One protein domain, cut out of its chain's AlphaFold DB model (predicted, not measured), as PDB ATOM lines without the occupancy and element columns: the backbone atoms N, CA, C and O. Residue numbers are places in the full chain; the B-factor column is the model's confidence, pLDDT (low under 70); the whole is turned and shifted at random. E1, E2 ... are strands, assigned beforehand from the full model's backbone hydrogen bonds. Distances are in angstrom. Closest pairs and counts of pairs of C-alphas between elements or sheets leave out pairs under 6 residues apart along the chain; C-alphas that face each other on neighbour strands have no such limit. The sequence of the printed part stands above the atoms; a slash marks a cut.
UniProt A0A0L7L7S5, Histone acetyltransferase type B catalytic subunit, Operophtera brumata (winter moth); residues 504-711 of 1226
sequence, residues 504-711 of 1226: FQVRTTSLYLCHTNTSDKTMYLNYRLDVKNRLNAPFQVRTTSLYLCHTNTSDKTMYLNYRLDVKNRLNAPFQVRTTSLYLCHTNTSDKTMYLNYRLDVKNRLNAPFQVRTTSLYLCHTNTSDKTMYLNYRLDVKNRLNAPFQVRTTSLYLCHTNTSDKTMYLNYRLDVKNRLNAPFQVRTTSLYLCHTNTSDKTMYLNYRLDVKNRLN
ATOM      1  N   PHE A 504     -35.888  16.339 -38.735       79.81
ATOM      2  CA  PHE A 504     -35.531  15.161 -37.947       79.81
ATOM      3  C   PHE A 504     -36.159  15.331 -36.563       79.81
ATOM      4  O   PHE A 504     -35.879  16.325 -35.887       79.81
ATOM      5  N   GLN A 505     -37.033  14.405 -36.162       79.56
ATOM      6  CA  GLN A 505     -37.685  14.431 -34.853       79.56
ATOM      7  C   GLN A 505     -37.507  13.095 -34.133       79.56
ATOM      8  O   GLN A 505     -37.983  12.067 -34.609       79.56
ATOM      9  N   VAL A 506     -36.892  13.136 -32.955       80.56
ATOM     10  CA  VAL A 506     -37.041  12.085 -31.944       80.56
ATOM     11  C   VAL A 506     -37.937  12.651 -30.850       80.56
ATOM     12  O   VAL A 506     -37.702  13.763 -30.366       80.56
ATOM     13  N   ARG A 507     -38.996  11.917 -30.507       83.31
ATOM     14  CA  ARG A 507     -39.875  12.232 -29.381       83.31
ATOM     15  C   ARG A 507     -40.004  11.006 -28.492       83.31
ATOM     16  O   ARG A 507     -40.362   9.945 -28.995       83.31
ATOM     17  N   THR A 508     -39.769  11.197 -27.206       79.88
ATOM     18  CA  THR A 508     -39.964  10.192 -26.161       79.88
ATOM     19  C   THR A 508     -40.647  10.897 -24.997       79.88
ATOM     20  O   THR A 508     -40.218  11.990 -24.651       79.88
ATOM     21  N   THR A 509     -41.726  10.377 -24.413       84.44
ATOM     22  CA  THR A 509     -42.304  11.032 -23.225       84.44
ATOM     23  C   THR A 509     -41.377  10.787 -22.038       84.44
ATOM     24  O   THR A 509     -40.800  11.742 -21.517       84.44
ATOM     25  N   SER A 510     -41.122   9.520 -21.715       85.69
ATOM     26  CA  SER A 510     -40.203   9.124 -20.647       85.69
ATOM     27  C   SER A 510     -39.122   8.182 -21.172       85.69
ATOM     28  O   SER A 510     -39.424   7.194 -21.840       85.69
ATOM     29  N   LEU A 511     -37.857   8.503 -20.898       83.31
ATOM     30  CA  LEU A 511     -36.702   7.657 -21.198       83.31
ATOM     31  C   LEU A 511     -35.997   7.306 -19.887       83.31
ATOM     32  O   LEU A 511     -35.517   8.201 -19.193       83.31
ATOM     33  N   TYR A 512     -35.939   6.013 -19.587       83.94
ATOM     34  CA  TYR A 512     -35.240   5.431 -18.449       83.94
ATOM     35  C   TYR A 512     -34.054   4.607 -18.953       83.94
ATOM     36  O   TYR A 512     -34.193   3.817 -19.888       83.94
ATOM     37  N   LEU A 513     -32.899   4.820 -18.337       82.94
ATOM     38  CA  LEU A 513     -31.629   4.153 -18.608       82.94
ATOM     39  C   LEU A 513     -31.038   3.732 -17.266       82.94
ATOM     40  O   LEU A 513     -30.593   4.587 -16.503       82.94
ATOM     41  N   CYS A 514     -31.072   2.438 -16.980       85.56
ATOM     42  CA  CYS A 514     -30.621   1.863 -15.720       85.56
ATOM     43  C   CYS A 514     -29.470   0.893 -15.992       85.56
ATOM     44  O   CYS A 514     -29.635  -0.054 -16.765       85.56
ATOM     45  N   HIS A 515     -28.326   1.129 -15.353       83.50
ATOM     46  CA  HIS A 515     -27.144   0.272 -15.420       83.50
ATOM     47  C   HIS A 515     -26.771  -0.128 -13.993       83.50
ATOM     48  O   HIS A 515     -26.451   0.738 -13.177       83.50
ATOM     49  N   THR A 516     -26.855  -1.421 -13.687       87.81
ATOM     50  CA  THR A 516     -26.644  -1.965 -12.341       87.81
ATOM     51  C   THR A 516     -25.623  -3.096 -12.400       87.81
ATOM     52  O   THR A 516     -25.814  -4.050 -13.151       87.81
ATOM     53  N   ASN A 517     -24.561  -3.021 -11.595       88.50
ATOM     54  CA  ASN A 517     -23.483  -4.021 -11.558       88.50
ATOM     55  C   ASN A 517     -22.814  -4.228 -12.942       88.50
ATOM     56  O   ASN A 517     -22.729  -5.357 -13.428       88.50
ATOM     57  N   THR A 518     -22.385  -3.152 -13.616       86.25
ATOM     58  CA  THR A 518     -21.801  -3.226 -14.974       86.25
ATOM     59  C   THR A 518     -20.275  -3.078 -14.986       86.25
ATOM     60  O   THR A 518     -19.662  -2.438 -14.121       86.25
ATOM     61  N   SER A 519     -19.642  -3.697 -15.984       86.06
ATOM     62  CA  SER A 519     -18.184  -3.693 -16.187       86.06
ATOM     63  C   SER A 519     -17.783  -3.504 -17.658       86.06
ATOM     64  O   SER A 519     -16.700  -3.908 -18.110       86.06
ATOM     65  N   ASP A 520     -18.668  -2.867 -18.425       83.06
ATOM     66  CA  ASP A 520     -18.629  -2.825 -19.882       83.06
ATOM     67  C   ASP A 520     -17.435  -2.005 -20.400       83.06
ATOM     68  O   ASP A 520     -16.999  -1.001 -19.819       83.06
ATOM     69  N   LYS A 521     -16.871  -2.374 -21.559       85.38
ATOM     70  CA  LYS A 521     -15.744  -1.593 -22.111       85.38
ATOM     71  C   LYS A 521     -16.214  -0.325 -22.821       85.38
ATOM     72  O   LYS A 521     -15.559   0.701 -22.653       85.38
ATOM     73  N   THR A 522     -17.299  -0.341 -23.597       82.81
ATOM     74  CA  THR A 522     -17.845   0.907 -24.165       82.81
ATOM     75  C   THR A 522     -19.356   0.878 -24.378       82.81
ATOM     76  O   THR A 522     -19.844   0.007 -25.093       82.81
ATOM     77  N   MET A 523     -20.060   1.911 -23.928       80.75
ATOM     78  CA  MET A 523     -21.497   2.090 -24.120       80.75
ATOM     79  C   MET A 523     -21.801   3.424 -24.819       80.75
ATOM     80  O   MET A 523     -21.264   4.473 -24.449       80.75
ATOM     81  N   TYR A 524     -22.653   3.406 -25.848       81.56
ATOM     82  CA  TYR A 524     -22.957   4.574 -26.683       81.56
ATOM     83  C   TYR A 524     -24.452   4.721 -26.995       81.56
ATOM     84  O   TYR A 524     -24.977   4.019 -27.858       81.56
ATOM     85  N   LEU A 525     -25.099   5.745 -26.432       82.81
ATOM     86  CA  LEU A 525     -26.359   6.294 -26.937       82.81
ATOM     87  C   LEU A 525     -26.067   7.519 -27.820       82.81
ATOM     88  O   LEU A 525     -25.756   8.611 -27.343       82.81
ATOM     89  N   ASN A 526     -26.139   7.345 -29.141       87.44
ATOM     90  CA  ASN A 526     -25.664   8.329 -30.115       87.44
ATOM     91  C   ASN A 526     -26.765   8.801 -31.082       87.44
ATOM     92  O   ASN A 526     -27.195   8.063 -31.966       87.44
ATOM     93  N   TYR A 527     -27.142  10.077 -30.989       84.25
ATOM     94  CA  TYR A 527     -28.047  10.762 -31.916       84.25
ATOM     95  C   TYR A 527     -27.246  11.645 -32.878       84.25
ATOM     96  O   TYR A 527     -26.723  12.688 -32.482       84.25
ATOM     97  N   ARG A 528     -27.148  11.260 -34.154       87.12
ATOM     98  CA  ARG A 528     -26.253  11.890 -35.138       87.12
ATOM     99  C   ARG A 528     -26.958  12.314 -36.428       87.12
ATOM    100  O   ARG A 528     -27.565  11.495 -37.111       87.12
ATOM    101  N   LEU A 529     -26.776  13.574 -36.824       85.38
ATOM    102  CA  LEU A 529     -27.185  14.111 -38.125       85.38
ATOM    103  C   LEU A 529     -25.984  14.722 -38.875       85.38
ATOM    104  O   LEU A 529     -25.441  15.742 -38.459       85.38
ATOM    105  N   ASP A 530     -25.609  14.143 -40.016       86.62
ATOM    106  CA  ASP A 530     -24.528  14.622 -40.890       86.62
ATOM    107  C   ASP A 530     -25.112  15.232 -42.185       86.62
ATOM    108  O   ASP A 530     -25.570  14.507 -43.066       86.62
ATOM    109  N   VAL A 531     -25.050  16.559 -42.374       83.00
ATOM    110  CA  VAL A 531     -25.545  17.238 -43.595       83.00
ATOM    111  C   VAL A 531     -24.407  17.884 -44.391       83.00
ATOM    112  O   VAL A 531     -23.805  18.882 -43.985       83.00
ATOM    113  N   LYS A 532     -24.112  17.363 -45.590       82.44
ATOM    114  CA  LYS A 532     -22.960  17.826 -46.391       82.44
ATOM    115  C   LYS A 532     -23.158  19.160 -47.137       82.44
ATOM    116  O   LYS A 532     -22.157  19.707 -47.589       82.44
ATOM    117  N   ASN A 533     -24.371  19.710 -47.271       82.94
ATOM    118  CA  ASN A 533     -24.561  21.028 -47.905       82.94
ATOM    119  C   ASN A 533     -25.583  21.927 -47.179       82.94
ATOM    120  O   ASN A 533     -25.161  22.820 -46.445       82.94
ATOM    121  N   ARG A 534     -26.899  21.740 -47.357       81.75
ATOM    122  CA  ARG A 534     -27.918  22.646 -46.781       81.75
ATOM    123  C   ARG A 534     -28.916  21.916 -45.882       81.75
ATOM    124  O   ARG A 534     -29.556  20.967 -46.327       81.75
ATOM    125  N   LEU A 535     -29.085  22.413 -44.657       82.00
ATOM    126  CA  LEU A 535     -30.138  22.011 -43.723       82.00
ATOM    127  C   LEU A 535     -31.131  23.173 -43.559       82.00
ATOM    128  O   LEU A 535     -30.776  24.222 -43.022       82.00
ATOM    129  N   ASN A 536     -32.350  22.980 -44.067       82.25
ATOM    130  CA  ASN A 536     -33.428  23.973 -44.130       82.25
ATOM    131  C   ASN A 536     -34.603  23.672 -43.176       82.25
ATOM    132  O   ASN A 536     -35.534  24.464 -43.111       82.25
ATOM    133  N   ALA A 537     -34.571  22.555 -42.446       79.75
ATOM    134  CA  ALA A 537     -35.617  22.142 -41.508       79.75
ATOM    135  C   ALA A 537     -35.023  21.743 -40.146       79.75
ATOM    136  O   ALA A 537     -33.835  21.418 -40.077       79.75
ATOM    137  N   PRO A 538     -35.790  21.821 -39.044       78.25
ATOM    138  CA  PRO A 538     -35.217  21.725 -37.709       78.25
ATOM    139  C   PRO A 538     -34.821  20.297 -37.320       78.25
ATOM    140  O   PRO A 538     -35.506  19.328 -37.653       78.25
ATOM    141  N   PHE A 539     -33.752  20.199 -36.532       80.38
ATOM    142  CA  PHE A 539     -33.431  19.017 -35.732       80.38
ATOM    143  C   PHE A 539     -34.078  19.207 -34.359       80.38
ATOM    144  O   PHE A 539     -33.786  20.198 -33.684       80.38
ATOM    145  N   GLN A 540     -34.980  18.306 -33.967       79.81
ATOM    146  CA  GLN A 540     -35.644  18.352 -32.664       79.81
ATOM    147  C   GLN A 540     -35.507  17.014 -31.939       79.81
ATOM    148  O   GLN A 540     -36.011  15.997 -32.414       79.81
ATOM    149  N   VAL A 541     -34.898  17.045 -30.758       81.31
ATOM    150  CA  VAL A 541     -35.092  16.010 -29.739       81.31
ATOM    151  C   VAL A 541     -36.010  16.602 -28.680       81.31
ATOM    152  O   VAL A 541     -35.775  17.719 -28.206       81.31
ATOM    153  N   ARG A 542     -37.085  15.884 -28.354       83.69
ATOM    154  CA  ARG A 542     -37.979  16.225 -27.247       83.69
ATOM    155  C   ARG A 542     -38.114  15.021 -26.331       83.69
ATOM    156  O   ARG A 542     -38.608  13.990 -26.785       83.69
ATOM    157  N   THR A 543     -37.741  15.207 -25.075       80.62
ATOM    158  CA  THR A 543     -38.041  14.269 -23.996       80.62
ATOM    159  C   THR A 543     -38.863  15.002 -22.936       80.62
ATOM    160  O   THR A 543     -38.604  16.183 -22.712       80.62
ATOM    161  N   THR A 544     -39.863  14.389 -22.303       84.81
ATOM    162  CA  THR A 544     -40.485  15.023 -21.123       84.81
ATOM    163  C   THR A 544     -39.583  14.771 -19.922       84.81
ATOM    164  O   THR A 544     -38.977  15.717 -19.418       84.81
ATOM    165  N   SER A 545     -39.379  13.503 -19.568       86.12
ATOM    166  CA  SER A 545     -38.496  13.098 -18.471       86.12
ATOM    167  C   SER A 545     -37.408  12.143 -18.959       86.12
ATOM    168  O   SER A 545     -37.690  11.173 -19.662       86.12
ATOM    169  N   LEU A 546     -36.157  12.430 -18.606       83.62
ATOM    170  CA  LEU A 546     -34.998  11.580 -18.873       83.62
ATOM    171  C   LEU A 546     -34.338  11.218 -17.543       83.62
ATOM    172  O   LEU A 546     -33.920  12.117 -16.818       83.62
ATOM    173  N   TYR A 547     -34.236   9.926 -17.254       84.44
ATOM    174  CA  TYR A 547     -33.556   9.372 -16.087       84.44
ATOM    175  C   TYR A 547     -32.397   8.498 -16.572       84.44
ATOM    176  O   TYR A 547     -32.641   7.522 -17.285       84.44
ATOM    177  N   LEU A 548     -31.158   8.845 -16.210       83.25
ATOM    178  CA  LEU A 548     -30.031   7.907 -16.233       83.25
ATOM    179  C   LEU A 548     -29.667   7.568 -14.782       83.25
ATOM    180  O   LEU A 548     -29.438   8.483 -13.989       83.25
ATOM    181  N   CYS A 549     -29.612   6.281 -14.451       85.81
ATOM    182  CA  CYS A 549     -29.276   5.765 -13.127       85.81
ATOM    183  C   CYS A 549     -28.181   4.703 -13.261       85.81
ATOM    184  O   CYS A 549     -28.405   3.677 -13.905       85.81
ATOM    185  N   HIS A 550     -27.013   4.946 -12.667       84.50
ATOM    186  CA  HIS A 550     -25.859   4.043 -12.694       84.50
ATOM    187  C   HIS A 550     -25.505   3.642 -11.264       84.50
ATOM    188  O   HIS A 550     -25.237   4.512 -10.435       84.50
ATOM    189  N   THR A 551     -25.518   2.343 -10.981       88.31
ATOM    190  CA  THR A 551     -25.305   1.788  -9.642       88.31
ATOM    191  C   THR A 551     -24.278   0.663  -9.719       88.31
ATOM    192  O   THR A 551     -24.473  -0.288 -10.474       88.31
ATOM    193  N   ASN A 552     -23.210   0.734  -8.922       89.06
ATOM    194  CA  ASN A 552     -22.137  -0.272  -8.890       89.06
ATOM    195  C   ASN A 552     -21.472  -0.484 -10.274       89.06
ATOM    196  O   ASN A 552     -21.406  -1.611 -10.766       89.06
ATOM    197  N   THR A 553     -21.020   0.587 -10.940       86.75
ATOM    198  CA  THR A 553     -20.430   0.506 -12.296       86.75
ATOM    199  C   THR A 553     -18.904   0.641 -12.305       86.75
ATOM    200  O   THR A 553     -18.288   1.282 -11.443       86.75
ATOM    201  N   SER A 554     -18.271   0.010 -13.296       86.31
ATOM    202  CA  SER A 554     -16.812  -0.003 -13.492       86.31
ATOM    203  C   SER A 554     -16.404   0.173 -14.964       86.31
ATOM    204  O   SER A 554     -15.323  -0.246 -15.407       86.31
ATOM    205  N   ASP A 555     -17.278   0.816 -15.737       83.50
ATOM    206  CA  ASP A 555     -17.235   0.847 -17.194       83.50
ATOM    207  C   ASP A 555     -16.026   1.644 -17.716       83.50
ATOM    208  O   ASP A 555     -15.575   2.647 -17.146       83.50
ATOM    209  N   LYS A 556     -15.467   1.253 -18.870       85.94
ATOM    210  CA  LYS A 556     -14.329   2.011 -19.433       85.94
ATOM    211  C   LYS A 556     -14.785   3.279 -20.151       85.94
ATOM    212  O   LYS A 556     -14.110   4.294 -19.998       85.94
ATOM    213  N   THR A 557     -15.880   3.276 -20.914       83.00
ATOM    214  CA  THR A 557     -16.417   4.524 -21.487       83.00
ATOM    215  C   THR A 557     -17.932   4.508 -21.683       83.00
ATOM    216  O   THR A 557     -18.423   3.660 -22.425       83.00
ATOM    217  N   MET A 558     -18.643   5.521 -21.192       81.31
ATOM    218  CA  MET A 558     -20.071   5.729 -21.454       81.31
ATOM    219  C   MET A 558     -20.321   7.068 -22.173       81.31
ATOM    220  O   MET A 558     -19.774   8.108 -21.795       81.31
ATOM    221  N   TYR A 559     -21.147   7.060 -23.224       81.88
ATOM    222  CA  TYR A 559     -21.428   8.230 -24.067       81.88
ATOM    223  C   TYR A 559     -22.921   8.406 -24.378       81.88
ATOM    224  O   TYR A 559     -23.474   7.672 -25.196       81.88
ATOM    225  N   LEU A 560     -23.532   9.482 -23.876       83.00
ATOM    226  CA  LEU A 560     -24.772  10.051 -24.413       83.00
ATOM    227  C   LEU A 560     -24.433  11.254 -25.312       83.00
ATOM    228  O   LEU A 560     -24.137  12.356 -24.845       83.00
ATOM    229  N   ASN A 561     -24.445  11.051 -26.630       87.56
ATOM    230  CA  ASN A 561     -23.932  12.014 -27.606       87.56
ATOM    231  C   ASN A 561     -25.002  12.496 -28.603       87.56
ATOM    232  O   ASN A 561     -25.460  11.742 -29.458       87.56
ATOM    233  N   TYR A 562     -25.319  13.791 -28.569       84.12
ATOM    234  CA  TYR A 562     -26.192  14.477 -29.525       84.12
ATOM    235  C   TYR A 562     -25.353  15.334 -30.477       84.12
ATOM    236  O   TYR A 562     -24.826  16.374 -30.083       84.12
ATOM    237  N   ARG A 563     -25.228  14.928 -31.745       87.25
ATOM    238  CA  ARG A 563     -24.298  15.524 -32.714       87.25
ATOM    239  C   ARG A 563     -24.964  15.946 -34.025       87.25
ATOM    240  O   ARG A 563     -25.583  15.134 -34.706       87.25
ATOM    241  N   LEU A 564     -24.739  17.195 -34.435       85.69
ATOM    242  CA  LEU A 564     -25.110  17.723 -35.752       85.69
ATOM    243  C   LEU A 564     -23.879  18.295 -36.483       85.69
ATOM    244  O   LEU A 564     -23.328  19.314 -36.074       85.69
ATOM    245  N   ASP A 565     -23.487  17.686 -37.603       87.06
ATOM    246  CA  ASP A 565     -22.379  18.131 -38.461       87.06
ATOM    247  C   ASP A 565     -22.924  18.736 -39.773       87.06
ATOM    248  O   ASP A 565     -23.375  18.012 -40.659       87.06
ATOM    249  N   VAL A 566     -22.834  20.060 -39.969       83.31
ATOM    250  CA  VAL A 566     -23.281  20.743 -41.205       83.31
ATOM    251  C   VAL A 566     -22.104  21.341 -41.981       83.31
ATOM    252  O   VAL A 566     -21.489  22.334 -41.580       83.31
ATOM    253  N   LYS A 567     -21.789  20.784 -43.159       82.56
ATOM    254  CA  LYS A 567     -20.602  21.199 -43.936       82.56
ATOM    255  C   LYS A 567     -20.740  22.526 -44.706       82.56
ATOM    256  O   LYS A 567     -19.716  23.023 -45.168       82.56
ATOM    257  N   ASN A 568     -21.929  23.125 -44.847       83.00
ATOM    258  CA  ASN A 568     -22.065  24.445 -45.490       83.00
ATOM    259  C   ASN A 568     -23.087  25.371 -44.796       83.00
ATOM    260  O   ASN A 568     -22.665  26.233 -44.023       83.00
ATOM    261  N   ARG A 569     -24.401  25.240 -45.037       81.38
ATOM    262  CA  ARG A 569     -25.412  26.174 -44.491       81.38
ATOM    263  C   ARG A 569     -26.455  25.479 -43.612       81.38
ATOM    264  O   ARG A 569     -27.099  24.533 -44.060       81.38
ATOM    265  N   LEU A 570     -26.656  26.007 -42.405       81.44
ATOM    266  CA  LEU A 570     -27.744  25.646 -41.493       81.44
ATOM    267  C   LEU A 570     -28.702  26.839 -41.352       81.44
ATOM    268  O   LEU A 570     -28.317  27.886 -40.830       81.44
ATOM    269  N   ASN A 571     -29.925  26.677 -41.859       81.94
ATOM    270  CA  ASN A 571     -30.973  27.700 -41.939       81.94
ATOM    271  C   ASN A 571     -32.169  27.436 -41.003       81.94
ATOM    272  O   ASN A 571     -33.087  28.245 -40.966       81.94
ATOM    273  N   ALA A 572     -32.174  26.329 -40.256       79.56
ATOM    274  CA  ALA A 572     -33.249  25.951 -39.338       79.56
ATOM    275  C   ALA A 572     -32.692  25.538 -37.963       79.56
ATOM    276  O   ALA A 572     -31.518  25.174 -37.875       79.56
ATOM    277  N   PRO A 573     -33.476  25.647 -36.876       78.50
ATOM    278  CA  PRO A 573     -32.929  25.542 -35.530       78.50
ATOM    279  C   PRO A 573     -32.576  24.107 -35.126       78.50
ATOM    280  O   PRO A 573     -33.271  23.150 -35.477       78.50
ATOM    281  N   PHE A 574     -31.533  23.992 -34.308       81.06
ATOM    282  CA  PHE A 574     -31.258  22.808 -33.494       81.06
ATOM    283  C   PHE A 574     -31.925  23.029 -32.136       81.06
ATOM    284  O   PHE A 574     -31.613  24.013 -31.460       81.06
ATOM    285  N   GLN A 575     -32.867  22.163 -31.758       80.25
ATOM    286  CA  GLN A 575     -33.551  22.239 -30.467       80.25
ATOM    287  C   GLN A 575     -33.461  20.909 -29.722       80.25
ATOM    288  O   GLN A 575     -33.950  19.890 -30.206       80.25
ATOM    289  N   VAL A 576     -32.907  20.955 -28.515       82.19
ATOM    290  CA  VAL A 576     -33.137  19.934 -27.490       82.19
ATOM    291  C   VAL A 576     -34.080  20.544 -26.464       82.19
ATOM    292  O   VAL A 576     -33.849  21.664 -25.994       82.19
ATOM    293  N   ARG A 577     -35.164  19.834 -26.158       84.25
ATOM    294  CA  ARG A 577     -36.075  20.174 -25.067       84.25
ATOM    295  C   ARG A 577     -36.220  18.965 -24.158       84.25
ATOM    296  O   ARG A 577     -36.659  17.922 -24.638       84.25
ATOM    297  N   THR A 578     -35.907  19.155 -22.887       81.50
ATOM    298  CA  THR A 578     -36.216  18.210 -21.815       81.50
ATOM    299  C   THR A 578     -37.036  18.956 -20.765       81.50
ATOM    300  O   THR A 578     -36.740  20.121 -20.514       81.50
ATOM    301  N   THR A 579     -38.070  18.366 -20.164       85.75
ATOM    302  CA  THR A 579     -38.701  19.003 -18.992       85.75
ATOM    303  C   THR A 579     -37.815  18.744 -17.779       85.75
ATOM    304  O   THR A 579     -37.212  19.686 -17.266       85.75
ATOM    305  N   SER A 580     -37.623  17.474 -17.425       86.81
ATOM    306  CA  SER A 580     -36.766  17.061 -16.310       86.81
ATOM    307  C   SER A 580     -35.686  16.082 -16.768       86.81
ATOM    308  O   SER A 580     -35.974  15.117 -17.477       86.81
ATOM    309  N   LEU A 581     -34.437  16.336 -16.380       84.00
ATOM    310  CA  LEU A 581     -33.301  15.438 -16.589       84.00
ATOM    311  C   LEU A 581     -32.702  15.084 -15.228       84.00
ATOM    312  O   LEU A 581     -32.257  15.980 -14.515       84.00
ATOM    313  N   TYR A 582     -32.696  13.797 -14.901       85.12
ATOM    314  CA  TYR A 582     -32.083  13.218 -13.712       85.12
ATOM    315  C   TYR A 582     -30.903  12.341 -14.133       85.12
ATOM    316  O   TYR A 582     -31.011  11.548 -15.071       85.12
ATOM    317  N   LEU A 583     -29.776  12.527 -13.456       83.75
ATOM    318  CA  LEU A 583     -28.513  11.831 -13.670       83.75
ATOM    319  C   LEU A 583     -28.006  11.403 -12.292       83.75
ATOM    320  O   LEU A 583     -27.557  12.252 -11.526       83.75
ATOM    321  N   CYS A 584     -28.150  10.124 -11.957       86.38
ATOM    322  CA  CYS A 584     -27.840   9.586 -10.635       86.38
ATOM    323  C   CYS A 584     -26.757   8.513 -10.753       86.38
ATOM    324  O   CYS A 584     -26.983   7.499 -11.411       86.38
ATOM    325  N   HIS A 585     -25.602   8.724 -10.126       85.12
ATOM    326  CA  HIS A 585     -24.475   7.789 -10.129       85.12
ATOM    327  C   HIS A 585     -24.128   7.408  -8.688       85.12
ATOM    328  O   HIS A 585     -23.856   8.287  -7.872       85.12
ATOM    329  N   THR A 586     -24.140   6.113  -8.384       89.06
ATOM    330  CA  THR A 586     -23.922   5.572  -7.040       89.06
ATOM    331  C   THR A 586     -22.903   4.438  -7.107       89.06
ATOM    332  O   THR A 586     -23.092   3.493  -7.870       89.06
ATOM    333  N   ASN A 587     -21.845   4.495  -6.295       89.81
ATOM    334  CA  ASN A 587     -20.787   3.476  -6.244       89.81
ATOM    335  C   ASN A 587     -20.105   3.251  -7.619       89.81
ATOM    336  O   ASN A 587     -20.047   2.121  -8.104       89.81
ATOM    337  N   THR A 588     -19.632   4.313  -8.285       87.12
ATOM    338  CA  THR A 588     -19.034   4.219  -9.638       87.12
ATOM    339  C   THR A 588     -17.508   4.348  -9.644       87.12
ATOM    340  O   THR A 588     -16.890   4.985  -8.781       87.12
ATOM    341  N   SER A 589     -16.877   3.717 -10.634       87.25
ATOM    342  CA  SER A 589     -15.418   3.696 -10.826       87.25
ATOM    343  C   SER A 589     -15.002   3.857 -12.298       87.25
ATOM    344  O   SER A 589     -13.920   3.429 -12.732       87.25
ATOM    345  N   ASP A 590     -15.871   4.493 -13.085       84.12
ATOM    346  CA  ASP A 590     -15.813   4.515 -14.541       84.12
ATOM    347  C   ASP A 590     -14.587   5.290 -15.057       84.12
ATOM    348  O   ASP A 590     -14.124   6.284 -14.485       84.12
ATOM    349  N   LYS A 591     -14.026   4.888 -16.206       86.44
ATOM    350  CA  LYS A 591     -12.872   5.625 -16.763       86.44
ATOM    351  C   LYS A 591     -13.294   6.897 -17.495       86.44
ATOM    352  O   LYS A 591     -12.602   7.900 -17.345       86.44
ATOM    353  N   THR A 592     -14.378   6.902 -18.274       83.44
ATOM    354  CA  THR A 592     -14.883   8.152 -18.872       83.44
ATOM    355  C   THR A 592     -16.395   8.159 -19.083       83.44
ATOM    356  O   THR A 592     -16.898   7.306 -19.812       83.44
ATOM    357  N   MET A 593     -17.091   9.193 -18.615       81.12
ATOM    358  CA  MET A 593     -18.514   9.409 -18.884       81.12
ATOM    359  C   MET A 593     -18.753  10.749 -19.605       81.12
ATOM    360  O   MET A 593     -18.199  11.785 -19.231       81.12
ATOM    361  N   TYR A 594     -19.571  10.741 -20.662       82.25
ATOM    362  CA  TYR A 594     -19.815  11.902 -21.527       82.25
ATOM    363  C   TYR A 594     -21.299  12.108 -21.862       82.25
ATOM    364  O   TYR A 594     -21.851  11.393 -22.697       82.25
ATOM    365  N   LEU A 595     -21.895  13.191 -21.360       83.06
ATOM    366  CA  LEU A 595     -23.116  13.784 -21.911       83.06
ATOM    367  C   LEU A 595     -22.744  14.969 -22.819       83.06
ATOM    368  O   LEU A 595     -22.430  16.068 -22.361       83.06
ATOM    369  N   ASN A 596     -22.745  14.751 -24.135       87.44
ATOM    370  CA  ASN A 596     -22.171  15.679 -25.111       87.44
ATOM    371  C   ASN A 596     -23.196  16.171 -26.151       87.44
ATOM    372  O   ASN A 596     -23.637  15.419 -27.016       87.44
ATOM    373  N   TYR A 597     -23.489  17.471 -26.137       84.12
ATOM    374  CA  TYR A 597     -24.321  18.167 -27.121       84.12
ATOM    375  C   TYR A 597     -23.442  18.996 -28.063       84.12
ATOM    376  O   TYR A 597     -22.910  20.033 -27.670       84.12
ATOM    377  N   ARG A 598     -23.289  18.568 -29.321       87.06
ATOM    378  CA  ARG A 598     -22.324  19.132 -30.276       87.06
ATOM    379  C   ARG A 598     -22.950  19.555 -31.607       87.06
ATOM    380  O   ARG A 598     -23.577  18.752 -32.292       87.06
ATOM    381  N   LEU A 599     -22.680  20.790 -32.029       85.94
ATOM    382  CA  LEU A 599     -23.012  21.309 -33.360       85.94
ATOM    383  C   LEU A 599     -21.755  21.846 -34.072       85.94
ATOM    384  O   LEU A 599     -21.185  22.853 -33.659       85.94
ATOM    385  N   ASP A 600     -21.362  21.220 -35.183       87.25
ATOM    386  CA  ASP A 600     -20.223  21.623 -36.021       87.25
ATOM    387  C   ASP A 600     -20.718  22.225 -37.353       87.25
ATOM    388  O   ASP A 600     -21.166  21.501 -38.245       87.25
ATOM    389  N   VAL A 601     -20.589  23.543 -37.559       83.62
ATOM    390  CA  VAL A 601     -20.990  24.226 -38.809       83.62
ATOM    391  C   VAL A 601     -19.776  24.780 -39.560       83.62
ATOM    392  O   VAL A 601     -19.138  25.756 -39.152       83.62
ATOM    393  N   LYS A 602     -19.453  24.205 -40.726       82.81
ATOM    394  CA  LYS A 602     -18.240  24.579 -41.482       82.81
ATOM    395  C   LYS A 602     -18.324  25.899 -42.273       82.81
ATOM    396  O   LYS A 602     -17.279  26.355 -42.727       82.81
ATOM    397  N   ASN A 603     -19.490  26.535 -42.435       82.75
ATOM    398  CA  ASN A 603     -19.580  27.853 -43.088       82.75
ATOM    399  C   ASN A 603     -20.587  28.811 -42.417       82.75
ATOM    400  O   ASN A 603     -20.156  29.665 -41.640       82.75
ATOM    401  N   ARG A 604     -21.899  28.714 -42.682       80.94
ATOM    402  CA  ARG A 604     -22.894  29.683 -42.169       80.94
ATOM    403  C   ARG A 604     -23.985  29.027 -41.319       80.94
ATOM    404  O   ARG A 604     -24.645  28.099 -41.783       80.94
ATOM    405  N   LEU A 605     -24.204  29.566 -40.120       81.25
ATOM    406  CA  LEU A 605     -25.326  29.240 -39.235       81.25
ATOM    407  C   LEU A 605     -26.248  30.463 -39.119       81.25
ATOM    408  O   LEU A 605     -25.841  31.501 -38.598       81.25
ATOM    409  N   ASN A 606     -27.468  30.332 -39.642       81.38
ATOM    410  CA  ASN A 606     -28.488  31.384 -39.738       81.38
ATOM    411  C   ASN A 606     -29.701  31.149 -38.816       81.38
ATOM    412  O   ASN A 606     -30.616  31.963 -38.816       81.38
ATOM    413  N   ALA A 607     -29.729  30.059 -38.045       79.19
ATOM    414  CA  ALA A 607     -30.830  29.704 -37.150       79.19
ATOM    415  C   ALA A 607     -30.312  29.286 -35.761       79.19
ATOM    416  O   ALA A 607     -29.147  28.898 -35.646       79.19
ATOM    417  N   PRO A 608     -31.119  29.413 -34.693       78.44
ATOM    418  CA  PRO A 608     -30.603  29.313 -33.335       78.44
ATOM    419  C   PRO A 608     -30.293  27.877 -32.903       78.44
ATOM    420  O   PRO A 608     -30.985  26.927 -33.277       78.44
ATOM    421  N   PHE A 609     -29.286  27.753 -32.040       81.94
ATOM    422  CA  PHE A 609     -29.057  26.571 -31.212       81.94
ATOM    423  C   PHE A 609     -29.754  26.816 -29.872       81.94
ATOM    424  O   PHE A 609     -29.416  27.782 -29.182       81.94
ATOM    425  N   GLN A 610     -30.748  25.995 -29.528       80.94
ATOM    426  CA  GLN A 610     -31.465  26.091 -28.255       80.94
ATOM    427  C   GLN A 610     -31.415  24.772 -27.492       80.94
ATOM    428  O   GLN A 610     -31.906  23.751 -27.973       80.94
ATOM    429  N   VAL A 611     -30.899  24.831 -26.269       83.12
ATOM    430  CA  VAL A 611     -31.160  23.826 -25.237       83.12
ATOM    431  C   VAL A 611     -32.120  24.457 -24.239       83.12
ATOM    432  O   VAL A 611     -31.890  25.580 -23.778       83.12
ATOM    433  N   ARG A 612     -33.216  23.759 -23.947       84.81
ATOM    434  CA  ARG A 612     -34.144  24.117 -22.877       84.81
ATOM    435  C   ARG A 612     -34.329  22.914 -21.968       84.81
ATOM    436  O   ARG A 612     -34.784  21.877 -22.450       84.81
ATOM    437  N   THR A 613     -34.026  23.099 -20.694       82.31
ATOM    438  CA  THR A 613     -34.347  22.156 -19.625       82.31
ATOM    439  C   THR A 613     -35.176  22.907 -18.586       82.31
ATOM    440  O   THR A 613     -34.859  24.063 -18.315       82.31
ATOM    441  N   THR A 614     -36.234  22.332 -18.015       86.44
ATOM    442  CA  THR A 614     -36.882  22.975 -16.857       86.44
ATOM    443  C   THR A 614     -36.029  22.702 -15.626       86.44
ATOM    444  O   THR A 614     -35.420  23.632 -15.097       86.44
ATOM    445  N   SER A 615     -35.866  21.428 -15.268       87.50
ATOM    446  CA  SER A 615     -35.053  20.999 -14.127       87.50
ATOM    447  C   SER A 615     -33.977  19.999 -14.552       87.50
ATOM    448  O   SER A 615     -34.254  19.050 -15.285       87.50
ATOM    449  N   LEU A 616     -32.744  20.221 -14.105       84.25
ATOM    450  CA  LEU A 616     -31.614  19.311 -14.285       84.25
ATOM    451  C   LEU A 616     -31.055  18.950 -12.908       84.25
ATOM    452  O   LEU A 616     -30.643  19.845 -12.176       84.25
ATOM    453  N   TYR A 617     -31.040  17.662 -12.589       85.50
ATOM    454  CA  TYR A 617     -30.468  17.092 -11.376       85.50
ATOM    455  C   TYR A 617     -29.308  16.171 -11.758       85.50
ATOM    456  O   TYR A 617     -29.470  15.291 -12.604       85.50
ATOM    457  N   LEU A 618     -28.152  16.395 -11.141       83.88
ATOM    458  CA  LEU A 618     -26.967  15.545 -11.198       83.88
ATOM    459  C   LEU A 618     -26.585  15.183  -9.763       83.88
ATOM    460  O   LEU A 618     -26.259  16.076  -8.984       83.88
ATOM    461  N   CYS A 619     -26.649  13.903  -9.421       86.69
ATOM    462  CA  CYS A 619     -26.389  13.384  -8.083       86.69
ATOM    463  C   CYS A 619     -25.328  12.284  -8.171       86.69
ATOM    464  O   CYS A 619     -25.557  11.273  -8.833       86.69
ATOM    465  N   HIS A 620     -24.183  12.478  -7.523       85.56
ATOM    466  CA  HIS A 620     -23.064  11.538  -7.516       85.56
ATOM    467  C   HIS A 620     -22.747  11.139  -6.074       85.56
ATOM    468  O   HIS A 620     -22.483  12.009  -5.247       85.56
ATOM    469  N   THR A 621     -22.763   9.844  -5.779       89.44
ATOM    470  CA  THR A 621     -22.549   9.303  -4.434       89.44
ATOM    471  C   THR A 621     -21.525   8.173  -4.496       89.44
ATOM    472  O   THR A 621     -21.702   7.233  -5.266       89.44
ATOM    473  N   ASN A 622     -20.474   8.229  -3.674       90.19
ATOM    474  CA  ASN A 622     -19.423   7.202  -3.613       90.19
ATOM    475  C   ASN A 622     -18.728   6.970  -4.980       90.19
ATOM    476  O   ASN A 622     -18.668   5.838  -5.461       90.19
ATOM    477  N   THR A 623     -18.243   8.027  -5.648       87.31
ATOM    478  CA  THR A 623     -17.635   7.924  -6.997       87.31
ATOM    479  C   THR A 623     -16.108   8.044  -6.994       87.31
ATOM    480  O   THR A 623     -15.492   8.682  -6.132       87.31
ATOM    481  N   SER A 624     -15.475   7.405  -7.979       87.56
ATOM    482  CA  SER A 624     -14.015   7.372  -8.164       87.56
ATOM    483  C   SER A 624     -13.593   7.519  -9.636       87.56
ATOM    484  O   SER A 624     -12.515   7.075 -10.064       87.56
ATOM    485  N   ASP A 625     -14.452   8.159 -10.430       84.56
ATOM    486  CA  ASP A 625     -14.384   8.178 -11.887       84.56
ATOM    487  C   ASP A 625     -13.141   8.930 -12.395       84.56
ATOM    488  O   ASP A 625     -12.678   9.936 -11.841       84.56
ATOM    489  N   LYS A 626     -12.562   8.492 -13.521       86.44
ATOM    490  CA  LYS A 626     -11.383   9.192 -14.069       86.44
ATOM    491  C   LYS A 626     -11.767  10.468 -14.816       86.44
ATOM    492  O   LYS A 626     -11.037  11.448 -14.685       86.44
ATOM    493  N   THR A 627     -12.860  10.502 -15.582       83.62
ATOM    494  CA  THR A 627     -13.342  11.758 -16.187       83.62
ATOM    495  C   THR A 627     -14.854  11.777 -16.421       83.62
ATOM    496  O   THR A 627     -15.351  10.915 -17.143       83.62
ATOM    497  N   MET A 628     -15.550  12.828 -15.991       81.81
ATOM    498  CA  MET A 628     -16.960  13.062 -16.317       81.81
ATOM    499  C   MET A 628     -17.167  14.412 -17.029       81.81
ATOM    500  O   MET A 628     -16.601  15.438 -16.644       81.81
ATOM    501  N   TYR A 629     -17.968  14.421 -18.099       82.31
ATOM    502  CA  TYR A 629     -18.187  15.589 -18.961       82.31
ATOM    503  C   TYR A 629     -19.665  15.813 -19.309       82.31
ATOM    504  O   TYR A 629     -20.229  15.081 -20.120       82.31
ATOM    505  N   LEU A 630     -20.243  16.925 -18.844       82.94
ATOM    506  CA  LEU A 630     -21.450  17.527 -19.414       82.94
ATOM    507  C   LEU A 630     -21.048  18.693 -20.333       82.94
ATOM    508  O   LEU A 630     -20.694  19.785 -19.887       82.94
ATOM    509  N   ASN A 631     -21.059  18.459 -21.646       87.25
ATOM    510  CA  ASN A 631     -20.418  19.328 -22.632       87.25
ATOM    511  C   ASN A 631     -21.397  19.851 -23.696       87.25
ATOM    512  O   ASN A 631     -21.848  19.107 -24.564       87.25
ATOM    513  N   TYR A 632     -21.653  21.159 -23.698       84.38
ATOM    514  CA  TYR A 632     -22.450  21.866 -24.702       84.38
ATOM    515  C   TYR A 632     -21.535  22.664 -25.636       84.38
ATOM    516  O   TYR A 632     -21.004  23.706 -25.251       84.38
ATOM    517  N   ARG A 633     -21.348  22.201 -26.876       87.12
ATOM    518  CA  ARG A 633     -20.340  22.720 -27.811       87.12
ATOM    519  C   ARG A 633     -20.914  23.139 -29.168       87.12
ATOM    520  O   ARG A 633     -21.545  22.344 -29.858       87.12
ATOM    521  N   LEU A 634     -20.601  24.361 -29.600       86.19
ATOM    522  CA  LEU A 634     -20.887  24.870 -30.947       86.19
ATOM    523  C   LEU A 634     -19.600  25.365 -31.636       86.19
ATOM    524  O   LEU A 634     -19.016  26.364 -31.225       86.19
ATOM    525  N   ASP A 635     -19.197  24.713 -32.728       87.06
ATOM    526  CA  ASP A 635     -18.030  25.074 -33.545       87.06
ATOM    527  C   ASP A 635     -18.482  25.682 -34.891       87.06
ATOM    528  O   ASP A 635     -18.946  24.967 -35.779       87.06
ATOM    529  N   VAL A 636     -18.299  26.993 -35.109       83.56
ATOM    530  CA  VAL A 636     -18.654  27.674 -36.374       83.56
ATOM    531  C   VAL A 636     -17.416  28.204 -37.103       83.56
ATOM    532  O   VAL A 636     -16.768  29.171 -36.689       83.56
ATOM    533  N   LYS A 637     -17.084  27.616 -38.260       82.44
ATOM    534  CA  LYS A 637     -15.848  27.954 -38.997       82.44
ATOM    535  C   LYS A 637     -15.884  29.274 -39.788       82.44
ATOM    536  O   LYS A 637     -14.817  29.705 -40.218       82.44
ATOM    537  N   ASN A 638     -17.031  29.934 -39.984       82.44
ATOM    538  CA  ASN A 638     -17.070  31.246 -40.654       82.44
ATOM    539  C   ASN A 638     -18.067  32.234 -40.017       82.44
ATOM    540  O   ASN A 638     -17.631  33.097 -39.253       82.44
ATOM    541  N   ARG A 639     -19.377  32.152 -40.295       80.75
ATOM    542  CA  ARG A 639     -20.359  33.146 -39.806       80.75
ATOM    543  C   ARG A 639     -21.486  32.522 -38.979       80.75
ATOM    544  O   ARG A 639     -22.153  31.605 -39.454       80.75
ATOM    545  N   LEU A 640     -21.724  33.081 -37.794       81.12
ATOM    546  CA  LEU A 640     -22.874  32.789 -36.936       81.12
ATOM    547  C   LEU A 640     -23.767  34.037 -36.844       81.12
ATOM    548  O   LEU A 640     -23.340  35.068 -36.324       81.12
ATOM    549  N   ASN A 641     -24.981  33.936 -37.384       81.25
ATOM    550  CA  ASN A 641     -25.971  35.013 -37.500       81.25
ATOM    551  C   ASN A 641     -27.208  34.813 -36.600       81.25
ATOM    552  O   ASN A 641     -28.112  35.637 -36.636       81.25
ATOM    553  N   ALA A 642     -27.265  33.739 -35.810       79.69
ATOM    554  CA  ALA A 642     -28.391  33.414 -34.931       79.69
ATOM    555  C   ALA A 642     -27.906  32.982 -33.534       79.69
ATOM    556  O   ALA A 642     -26.755  32.563 -33.403       79.69
ATOM    557  N   PRO A 643     -28.725  33.135 -32.478       79.38
ATOM    558  CA  PRO A 643     -28.232  33.023 -31.111       79.38
ATOM    559  C   PRO A 643     -27.934  31.584 -30.678       79.38
ATOM    560  O   PRO A 643     -28.623  30.637 -31.067       79.38
ATOM    561  N   PHE A 644     -26.944  31.455 -29.796       82.75
ATOM    562  CA  PHE A 644     -26.753  30.280 -28.947       82.75
ATOM    563  C   PHE A 644     -27.466  30.561 -27.623       82.75
ATOM    564  O   PHE A 644     -27.116  31.520 -26.934       82.75
ATOM    565  N   GLN A 645     -28.488  29.771 -27.294       82.44
ATOM    566  CA  GLN A 645     -29.290  29.936 -26.082       82.44
ATOM    567  C   GLN A 645     -29.346  28.635 -25.281       82.44
ATOM    568  O   GLN A 645     -29.887  27.635 -25.747       82.44
ATOM    569  N   VAL A 646     -28.858  28.690 -24.045       84.06
ATOM    570  CA  VAL A 646     -29.167  27.703 -23.006       84.06
ATOM    571  C   VAL A 646     -30.143  28.356 -22.039       84.06
ATOM    572  O   VAL A 646     -29.921  29.487 -21.596       84.06
ATOM    573  N   ARG A 647     -31.244  27.663 -21.746       85.69
ATOM    574  CA  ARG A 647     -32.182  28.036 -20.686       85.69
ATOM    575  C   ARG A 647     -32.398  26.841 -19.773       85.69
ATOM    576  O   ARG A 647     -32.854  25.806 -20.255       85.69
ATOM    577  N   THR A 648     -32.121  27.033 -18.495       83.25
ATOM    578  CA  THR A 648     -32.467  26.099 -17.424       83.25
ATOM    579  C   THR A 648     -33.307  26.857 -16.400       83.25
ATOM    580  O   THR A 648     -32.989  28.014 -16.129       83.25
ATOM    581  N   THR A 649     -34.376  26.286 -15.844       87.50
ATOM    582  CA  THR A 649     -35.032  26.926 -14.688       87.50
ATOM    583  C   THR A 649     -34.197  26.629 -13.449       87.50
ATOM    584  O   THR A 649     -33.566  27.543 -12.920       87.50
ATOM    585  N   SER A 650     -34.072  25.352 -13.088       88.19
ATOM    586  CA  SER A 650     -33.287  24.906 -11.934       88.19
ATOM    587  C   SER A 650     -32.219  23.889 -12.339       88.19
ATOM    588  O   SER A 650     -32.498  22.949 -13.083       88.19
ATOM    589  N   LEU A 651     -30.992  24.083 -11.861       85.00
ATOM    590  CA  LEU A 651     -29.886  23.134 -11.987       85.00
ATOM    591  C   LEU A 651     -29.376  22.788 -10.588       85.00
ATOM    592  O   LEU A 651     -28.953  23.683  -9.861       85.00
ATOM    593  N   TYR A 652     -29.412  21.505 -10.249       86.12
ATOM    594  CA  TYR A 652     -28.863  20.928  -9.030       86.12
ATOM    595  C   TYR A 652     -27.719  19.982  -9.401       86.12
ATOM    596  O   TYR A 652     -27.863  19.147 -10.296       86.12
ATOM    597  N   LEU A 653     -26.593  20.139  -8.719       84.44
ATOM    598  CA  LEU A 653     -25.400  19.304  -8.795       84.44
ATOM    599  C   LEU A 653     -25.013  18.958  -7.357       84.44
ATOM    600  O   LEU A 653     -24.687  19.860  -6.594       84.44
ATOM    601  N   CYS A 654     -25.096  17.686  -6.980       87.00
ATOM    602  CA  CYS A 654     -24.876  17.212  -5.616       87.00
ATOM    603  C   CYS A 654     -23.875  16.055  -5.639       87.00
ATOM    604  O   CYS A 654     -24.181  15.002  -6.195       87.00
ATOM    605  N   HIS A 655     -22.682  16.245  -5.081       85.62
ATOM    606  CA  HIS A 655     -21.649  15.215  -4.974       85.62
ATOM    607  C   HIS A 655     -21.416  14.871  -3.502       85.62
ATOM    608  O   HIS A 655     -21.197  15.769  -2.690       85.62
ATOM    609  N   THR A 656     -21.404  13.584  -3.178       89.88
ATOM    610  CA  THR A 656     -21.180  13.068  -1.826       89.88
ATOM    611  C   THR A 656     -20.166  11.928  -1.883       89.88
ATOM    612  O   THR A 656     -20.352  10.986  -2.651       89.88
ATOM    613  N   ASN A 657     -19.114  11.975  -1.064       90.44
ATOM    614  CA  ASN A 657     -18.069  10.942  -0.996       90.44
ATOM    615  C   ASN A 657     -17.380  10.698  -2.363       90.44
ATOM    616  O   ASN A 657     -17.396   9.577  -2.873       90.44
ATOM    617  N   THR A 658     -16.811  11.733  -2.997       87.44
ATOM    618  CA  THR A 658     -16.208  11.618  -4.348       87.44
ATOM    619  C   THR A 658     -14.683  11.744  -4.361       87.44
ATOM    620  O   THR A 658     -14.063  12.388  -3.508       87.44
ATOM    621  N   SER A 659     -14.055  11.092  -5.341       87.81
ATOM    622  CA  SER A 659     -12.593  11.037  -5.520       87.81
ATOM    623  C   SER A 659     -12.164  11.160  -6.991       87.81
ATOM    624  O   SER A 659     -11.094  10.691  -7.413       87.81
ATOM    625  N   ASP A 660     -13.007  11.811  -7.792       84.56
ATOM    626  CA  ASP A 660     -12.929  11.832  -9.249       84.56
ATOM    627  C   ASP A 660     -11.676  12.574  -9.747       84.56
ATOM    628  O   ASP A 660     -11.206  13.562  -9.175       84.56
ATOM    629  N   LYS A 661     -11.093  12.156 -10.881       86.50
ATOM    630  CA  LYS A 661      -9.900  12.858 -11.406       86.50
ATOM    631  C   LYS A 661     -10.261  14.122 -12.188       86.50
ATOM    632  O   LYS A 661      -9.519  15.104 -12.105       86.50
ATOM    633  N   THR A 662     -11.356  14.137 -12.948       83.88
ATOM    634  CA  THR A 662     -11.802  15.363 -13.632       83.88
ATOM    635  C   THR A 662     -13.315  15.426 -13.819       83.88
ATOM    636  O   THR A 662     -13.857  14.547 -14.487       83.88
ATOM    637  N   MET A 663     -13.963  16.517 -13.411       81.56
ATOM    638  CA  MET A 663     -15.346  16.805 -13.798       81.56
ATOM    639  C   MET A 663     -15.492  18.139 -14.539       81.56
ATOM    640  O   MET A 663     -14.902  19.154 -14.165       81.56
ATOM    641  N   TYR A 664     -16.288  18.141 -15.612       82.44
ATOM    642  CA  TYR A 664     -16.493  19.296 -16.487       82.44
ATOM    643  C   TYR A 664     -17.969  19.520 -16.837       82.44
ATOM    644  O   TYR A 664     -18.522  18.810 -17.675       82.44
ATOM    645  N   LEU A 665     -18.558  20.608 -16.336       83.25
ATOM    646  CA  LEU A 665     -19.735  21.239 -16.932       83.25
ATOM    647  C   LEU A 665     -19.275  22.383 -17.852       83.25
ATOM    648  O   LEU A 665     -18.937  23.482 -17.410       83.25
ATOM    649  N   ASN A 666     -19.220  22.119 -19.158       87.19
ATOM    650  CA  ASN A 666     -18.578  22.996 -20.137       87.19
ATOM    651  C   ASN A 666     -19.550  23.508 -21.215       87.19
ATOM    652  O   ASN A 666     -20.010  22.752 -22.067       87.19
ATOM    653  N   TYR A 667     -19.768  24.821 -21.251       85.12
ATOM    654  CA  TYR A 667     -20.528  25.528 -22.286       85.12
ATOM    655  C   TYR A 667     -19.573  26.294 -23.206       85.12
ATOM    656  O   TYR A 667     -19.018  27.321 -22.815       85.12
ATOM    657  N   ARG A 668     -19.373  25.819 -24.439       87.44
ATOM    658  CA  ARG A 668     -18.328  26.302 -25.354       87.44
ATOM    659  C   ARG A 668     -18.856  26.712 -26.731       87.44
ATOM    660  O   ARG A 668     -19.493  25.922 -27.425       87.44
ATOM    661  N   LEU A 669     -18.491  27.914 -27.175       86.69
ATOM    662  CA  LEU A 669     -18.730  28.413 -28.533       86.69
ATOM    663  C   LEU A 669     -17.413  28.863 -29.196       86.69
ATOM    664  O   LEU A 669     -16.807  29.848 -28.780       86.69
ATOM    665  N   ASP A 670     -17.004  28.187 -30.271       87.00
ATOM    666  CA  ASP A 670     -15.804  28.499 -31.061       87.00
ATOM    667  C   ASP A 670     -16.199  29.113 -32.421       87.00
ATOM    668  O   ASP A 670     -16.656  28.407 -33.322       87.00
ATOM    669  N   VAL A 671     -15.976  30.419 -32.636       83.81
ATOM    670  CA  VAL A 671     -16.281  31.108 -33.910       83.81
ATOM    671  C   VAL A 671     -15.015  31.598 -34.616       83.81
ATOM    672  O   VAL A 671     -14.347  32.547 -34.197       83.81
ATOM    673  N   LYS A 672     -14.681  30.993 -35.764       82.19
ATOM    674  CA  LYS A 672     -13.424  31.292 -36.480       82.19
ATOM    675  C   LYS A 672     -13.409  32.602 -37.290       82.19
ATOM    676  O   LYS A 672     -12.324  32.991 -37.715       82.19
ATOM    677  N   ASN A 673     -14.533  33.297 -37.506       82.25
ATOM    678  CA  ASN A 673     -14.524  34.602 -38.189       82.25
ATOM    679  C   ASN A 673     -15.514  35.623 -37.590       82.25
ATOM    680  O   ASN A 673     -15.075  36.488 -36.832       82.25
ATOM    681  N   ARG A 674     -16.821  35.564 -37.893       80.94
ATOM    682  CA  ARG A 674     -17.792  36.582 -37.431       80.94
ATOM    683  C   ARG A 674     -18.947  35.987 -36.625       80.94
ATOM    684  O   ARG A 674     -19.621  35.077 -37.104       80.94
ATOM    685  N   LEU A 675     -19.203  36.563 -35.451       81.25
ATOM    686  CA  LEU A 675     -20.380  36.304 -34.619       81.25
ATOM    687  C   LEU A 675     -21.242  37.575 -34.554       81.25
ATOM    688  O   LEU A 675     -20.796  38.602 -34.043       81.25
ATOM    689  N   ASN A 676     -22.454  37.495 -35.106       81.56
ATOM    690  CA  ASN A 676     -23.416  38.594 -35.246       81.56
ATOM    691  C   ASN A 676     -24.675  38.424 -34.370       81.56
ATOM    692  O   ASN A 676     -25.570  39.255 -34.443       81.56
ATOM    693  N   ALA A 677     -24.763  37.366 -33.561       80.56
ATOM    694  CA  ALA A 677     -25.910  37.073 -32.699       80.56
ATOM    695  C   ALA A 677     -25.456  36.644 -31.291       80.56
ATOM    696  O   ALA A 677     -24.313  36.207 -31.140       80.56
ATOM    697  N   PRO A 678     -26.288  36.817 -30.247       80.81
ATOM    698  CA  PRO A 678     -25.817  36.707 -28.873       80.81
ATOM    699  C   PRO A 678     -25.545  35.266 -28.430       80.81
ATOM    700  O   PRO A 678     -26.229  34.323 -28.838       80.81
ATOM    701  N   PHE A 679     -24.579  35.129 -27.521       83.50
ATOM    702  CA  PHE A 679     -24.427  33.955 -26.662       83.50
ATOM    703  C   PHE A 679     -25.169  34.250 -25.359       83.50
ATOM    704  O   PHE A 679     -24.852  35.229 -24.682       83.50
ATOM    705  N   GLN A 680     -26.182  33.450 -25.035       83.56
ATOM    706  CA  GLN A 680     -27.060  33.660 -23.889       83.56
ATOM    707  C   GLN A 680     -27.187  32.386 -23.057       83.56
ATOM    708  O   GLN A 680     -27.737  31.387 -23.519       83.56
ATOM    709  N   VAL A 681     -26.753  32.463 -21.803       85.00
ATOM    710  CA  VAL A 681     -27.108  31.497 -20.759       85.00
ATOM    711  C   VAL A 681     -28.092  32.180 -19.821       85.00
ATOM    712  O   VAL A 681     -27.860  33.316 -19.393       85.00
ATOM    713  N   ARG A 682     -29.207  31.509 -19.537       86.50
ATOM    714  CA  ARG A 682     -30.157  31.908 -18.499       86.50
ATOM    715  C   ARG A 682     -30.419  30.722 -17.583       86.50
ATOM    716  O   ARG A 682     -30.891  29.697 -18.071       86.50
ATOM    717  N   THR A 683     -30.157  30.909 -16.301       84.25
ATOM    718  CA  THR A 683     -30.534  29.978 -15.236       84.25
ATOM    719  C   THR A 683     -31.376  30.746 -14.222       84.25
ATOM    720  O   THR A 683     -31.042  31.896 -13.941       84.25
ATOM    721  N   THR A 684     -32.463  30.188 -13.685       88.38
ATOM    722  CA  THR A 684     -33.136  30.841 -12.547       88.38
ATOM    723  C   THR A 684     -32.347  30.534 -11.283       88.38
ATOM    724  O   THR A 684     -31.720  31.442 -10.736       88.38
ATOM    725  N   SER A 685     -32.251  29.257 -10.915       89.06
ATOM    726  CA  SER A 685     -31.504  28.800  -9.740       89.06
ATOM    727  C   SER A 685     -30.448  27.759 -10.111       89.06
ATOM    728  O   SER A 685     -30.714  26.839 -10.887       89.06
ATOM    729  N   LEU A 686     -29.242  27.909  -9.568       85.50
ATOM    730  CA  LEU A 686     -28.146  26.949  -9.679       85.50
ATOM    731  C   LEU A 686     -27.641  26.611  -8.274       85.50
ATOM    732  O   LEU A 686     -27.229  27.512  -7.549       85.50
ATOM    733  N   TYR A 687     -27.669  25.330  -7.929       86.88
ATOM    734  CA  TYR A 687     -27.149  24.766  -6.690       86.88
ATOM    735  C   TYR A 687     -26.032  23.777  -7.027       86.88
ATOM    736  O   TYR A 687     -26.224  22.894  -7.867       86.88
ATOM    737  N   LEU A 688     -24.878  23.943  -6.387       84.88
ATOM    738  CA  LEU A 688     -23.748  23.018  -6.410       84.88
ATOM    739  C   LEU A 688     -23.400  22.678  -4.959       84.88
ATOM    740  O   LEU A 688     -23.016  23.563  -4.200       84.88
ATOM    741  N   CYS A 689     -23.569  21.422  -4.571       87.38
ATOM    742  CA  CYS A 689     -23.345  20.928  -3.218       87.38
ATOM    743  C   CYS A 689     -22.302  19.811  -3.270       87.38
ATOM    744  O   CYS A 689     -22.475  18.853  -4.019       87.38
ATOM    745  N   HIS A 690     -21.230  19.932  -2.493       86.19
ATOM    746  CA  HIS A 690     -20.128  18.973  -2.462       86.19
ATOM    747  C   HIS A 690     -19.828  18.601  -1.014       86.19
ATOM    748  O   HIS A 690     -19.523  19.478  -0.210       86.19
ATOM    749  N   THR A 691     -19.912  17.318  -0.683       90.31
ATOM    750  CA  THR A 691     -19.725  16.807   0.677       90.31
ATOM    751  C   THR A 691     -18.724  15.657   0.650       90.31
ATOM    752  O   THR A 691     -18.905  14.712  -0.114       90.31
ATOM    753  N   ASN A 692     -17.690  15.703   1.492       90.69
ATOM    754  CA  ASN A 692     -16.656  14.663   1.586       90.69
ATOM    755  C   ASN A 692     -15.950  14.402   0.230       90.69
ATOM    756  O   ASN A 692     -15.960  13.275  -0.268       90.69
ATOM    757  N   THR A 693     -15.382  15.432  -0.411       87.81
ATOM    758  CA  THR A 693     -14.756  15.302  -1.748       87.81
ATOM    759  C   THR A 693     -13.227  15.390  -1.726       87.81
ATOM    760  O   THR A 693     -12.607  15.999  -0.848       87.81
ATOM    761  N   SER A 694     -12.598  14.743  -2.706       88.12
ATOM    762  CA  SER A 694     -11.139  14.680  -2.882       88.12
ATOM    763  C   SER A 694     -10.717  14.791  -4.356       88.12
ATOM    764  O   SER A 694      -9.656  14.300  -4.779       88.12
ATOM    765  N   ASP A 695     -11.557  15.443  -5.162       84.69
ATOM    766  CA  ASP A 695     -11.477  15.441  -6.619       84.69
ATOM    767  C   ASP A 695     -10.200  16.150  -7.108       84.69
ATOM    768  O   ASP A 695      -9.740  17.169  -6.576       84.69
ATOM    769  N   LYS A 696      -9.578  15.656  -8.186       86.50
ATOM    770  CA  LYS A 696      -8.351  16.297  -8.700       86.50
ATOM    771  C   LYS A 696      -8.643  17.557  -9.508       86.50
ATOM    772  O   LYS A 696      -7.814  18.463  -9.487       86.50
ATOM    773  N   THR A 697      -9.751  17.628 -10.243       83.94
ATOM    774  CA  THR A 697     -10.124  18.840 -10.987       83.94
ATOM    775  C   THR A 697     -11.631  18.940 -11.220       83.94
ATOM    776  O   THR A 697     -12.253  17.977 -11.656       83.94
ATOM    777  N   MET A 698     -12.199  20.130 -11.032       81.94
ATOM    778  CA  MET A 698     -13.621  20.401 -11.229       81.94
ATOM    779  C   MET A 698     -13.820  21.741 -11.952       81.94
ATOM    780  O   MET A 698     -13.222  22.756 -11.588       81.94
ATOM    781  N   TYR A 699     -14.638  21.753 -13.008       82.50
ATOM    782  CA  TYR A 699     -14.803  22.902 -13.904       82.50
ATOM    783  C   TYR A 699     -16.263  23.163 -14.288       82.50
ATOM    784  O   TYR A 699     -16.817  22.468 -15.140       82.50
ATOM    785  N   LEU A 700     -16.830  24.272 -13.809       83.56
ATOM    786  CA  LEU A 700     -17.980  24.931 -14.428       83.56
ATOM    787  C   LEU A 700     -17.477  26.052 -15.352       83.56
ATOM    788  O   LEU A 700     -17.124  27.148 -14.916       83.56
ATOM    789  N   ASN A 701     -17.399  25.772 -16.654       87.19
ATOM    790  CA  ASN A 701     -16.718  26.626 -17.630       87.19
ATOM    791  C   ASN A 701     -17.651  27.142 -18.738       87.19
ATOM    792  O   ASN A 701     -18.114  26.384 -19.589       87.19
ATOM    793  N   TYR A 702     -17.827  28.460 -18.802       85.75
ATOM    794  CA  TYR A 702     -18.545  29.170 -19.861       85.75
ATOM    795  C   TYR A 702     -17.549  29.896 -20.770       85.75
ATOM    796  O   TYR A 702     -16.971  30.909 -20.377       85.75
ATOM    797  N   ARG A 703     -17.337  29.398 -21.992       87.69
ATOM    798  CA  ARG A 703     -16.257  29.835 -22.888       87.69
ATOM    799  C   ARG A 703     -16.737  30.243 -24.282       87.69
ATOM    800  O   ARG A 703     -17.384  29.467 -24.980       87.69
ATOM    801  N   LEU A 704     -16.321  31.427 -24.732       87.12
ATOM    802  CA  LEU A 704     -16.519  31.920 -26.098       87.12
ATOM    803  C   LEU A 704     -15.180  32.337 -26.737       87.12
ATOM    804  O   LEU A 704     -14.569  33.319 -26.326       87.12
ATOM    805  N   ASP A 705     -14.758  31.632 -27.787       87.25
ATOM    806  CA  ASP A 705     -13.532  31.907 -28.551       87.25
ATOM    807  C   ASP A 705     -13.881  32.519 -29.925       87.25
ATOM    808  O   ASP A 705     -14.347  31.818 -30.824       87.25
ATOM    809  N   VAL A 706     -13.609  33.813 -30.151       84.00
ATOM    810  CA  VAL A 706     -13.875  34.496 -31.437       84.00
ATOM    811  C   VAL A 706     -12.586  34.960 -32.122       84.00
ATOM    812  O   VAL A 706     -11.907  35.896 -31.692       84.00
ATOM    813  N   LYS A 707     -12.245  34.346 -33.262       82.62
ATOM    814  CA  LYS A 707     -10.969  34.617 -33.957       82.62
ATOM    815  C   LYS A 707     -10.906  35.928 -34.764       82.62
ATOM    816  O   LYS A 707      -9.804  36.294 -35.162       82.62
ATOM    817  N   ASN A 708     -12.010  36.642 -35.012       82.25
ATOM    818  CA  ASN A 708     -11.958  37.941 -35.708       82.25
ATOM    819  C   ASN A 708     -12.940  38.986 -35.139       82.25
ATOM    820  O   ASN A 708     -12.499  39.850 -34.381       82.25
ATOM    821  N   ARG A 709     -14.240  38.951 -35.472       81.00
ATOM    822  CA  ARG A 709     -15.200  39.994 -35.037       81.00
ATOM    823  C   ARG A 709     -16.387  39.430 -34.254       81.00
ATOM    824  O   ARG A 709     -17.068  38.529 -34.742       81.00
ATOM    825  N   LEU A 710     -16.659  40.021 -33.093       81.88
ATOM    826  CA  LEU A 710     -17.860  39.793 -32.286       81.88
ATOM    827  C   LEU A 710     -18.694  41.083 -32.245       81.88
ATOM    828  O   LEU A 710     -18.237  42.103 -31.728       81.88
ATOM    829  N   ASN A 711     -19.894  41.029 -32.827       82.06
ATOM    830  CA  ASN A 711     -20.828  42.149 -32.991       82.06
ATOM    831  C   ASN A 711     -22.105  42.013 -32.138       82.06
ATOM    832  O   ASN A 711     -22.981  42.863 -32.231       82.06
TER     833      ASN A 711
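Overview. This is residues 504 to 711 of the 1226 residues of the protein "Histone acetyltransferase type B catalytic subunit" of Operophtera brumata (winter moth) (UniProt A0A0L7L7S5). The chain winds in six stacked turns, a solenoid whose two long walls are parallel sheets set face to face, a sandwich in plain terms. In each turn a long strand with a sharp bend runs out along one wall, the sheet E1 E3 E5 E7 E9 E11, and a shorter strand comes back along the other, the sheet E2 E4 E6 E8 E10 E12; compact turns join them at both ends, and each new turn lies beside the one before. The printed part has 208 residues, with no named helix and twelve named strands, E1 to E12 in order along the chain, alternating between the walls, and the class is all strand. The whole is compact, with a radius of gyration of the C-alphas of 17.5 A, and spans 45 by 31 by 31 A.

Along the chain. E1, residues 504 to 516, begins with C-alpha 504 at (-35.531, 15.161, -37.947) and is 32.1 A from first to last C-alpha. E2 follows at residues 523 to 531, 25.0 A long. E3, residues 539 to 553, is 32.6 A long, and so are E5, residues 574 to 588, E7, residues 609 to 623, E9, residues 644 to 658, and E11, residues 679 to 693. Between these come the shorter strands: E4, residues 558 to 566, E6, residues 593 to 601, E8, residues 628 to 636, and E10, residues 663 to 671. C-alpha 609, where E7 begins, is at (-29.057, 26.571, -31.212). E12, residues 698 to 706, is 24.6 A long and ends with C-alpha 706 at (-13.875, 34.496, -31.437).

Arrangement. The sheet of longer strands runs E1 E3 E5 E7 E9 E11, with E1 and E11 as edge strands. E1 bends by 74 degrees at residue 509, E3 by 76 degrees at residue 544, and E11 by 77 degrees at residue 684. From edge to edge the strands' lines turn by 3 degrees. E1 and E3 are parallel, with 6 degrees between their directions; C-alphas 504 and 539 face each other at 4.9 A, and N 511 and O 545 are within hydrogen-bond range at 2.9 A. E5 and E7 are parallel at 2 degrees, with N 617 and O 581 at 2.8 A. E9 and E11 are parallel at 2 degrees, with N 651 and O 685 at 2.9 A. The other sheet runs E2 E4 E6 E8 E10 E12, with E2 and E12 as edge strands, and its strands' lines turn by 10 degrees from edge to edge. E2 and E4 are parallel at 2 degrees, with N 525 and O 559 within hydrogen-bond range at 2.8 A. E10 and E12 are parallel at 2 degrees, with N 699 and O 663 at 2.9 A. The two sheets make a sandwich, two sheets face to face, with their facing parts 11.4 A centre to centre, their best planes 16 degrees apart and their strands at 22 degrees. E1 and E2 are only just apart, the closest C-alphas being 8.4 A from each other. Short parallel pairings lie outside the named strands, among them residues 534 to 535 with residues 569 to 570.

Size, cuts and confidence. The two C-alphas farthest apart, those of Asn 517 and Asn 711, are 51.0 A from each other. The printed part runs from residue 504 to residue 711 and has no cut. No link is long; the links E3 to E4, E5 to E6, E7 to E8, E9 to E10 and E11 to E12 are tight, with 4 residues each, and the others are short. The mean pLDDT of the printed part is 84.3, and no printed residue is under 70.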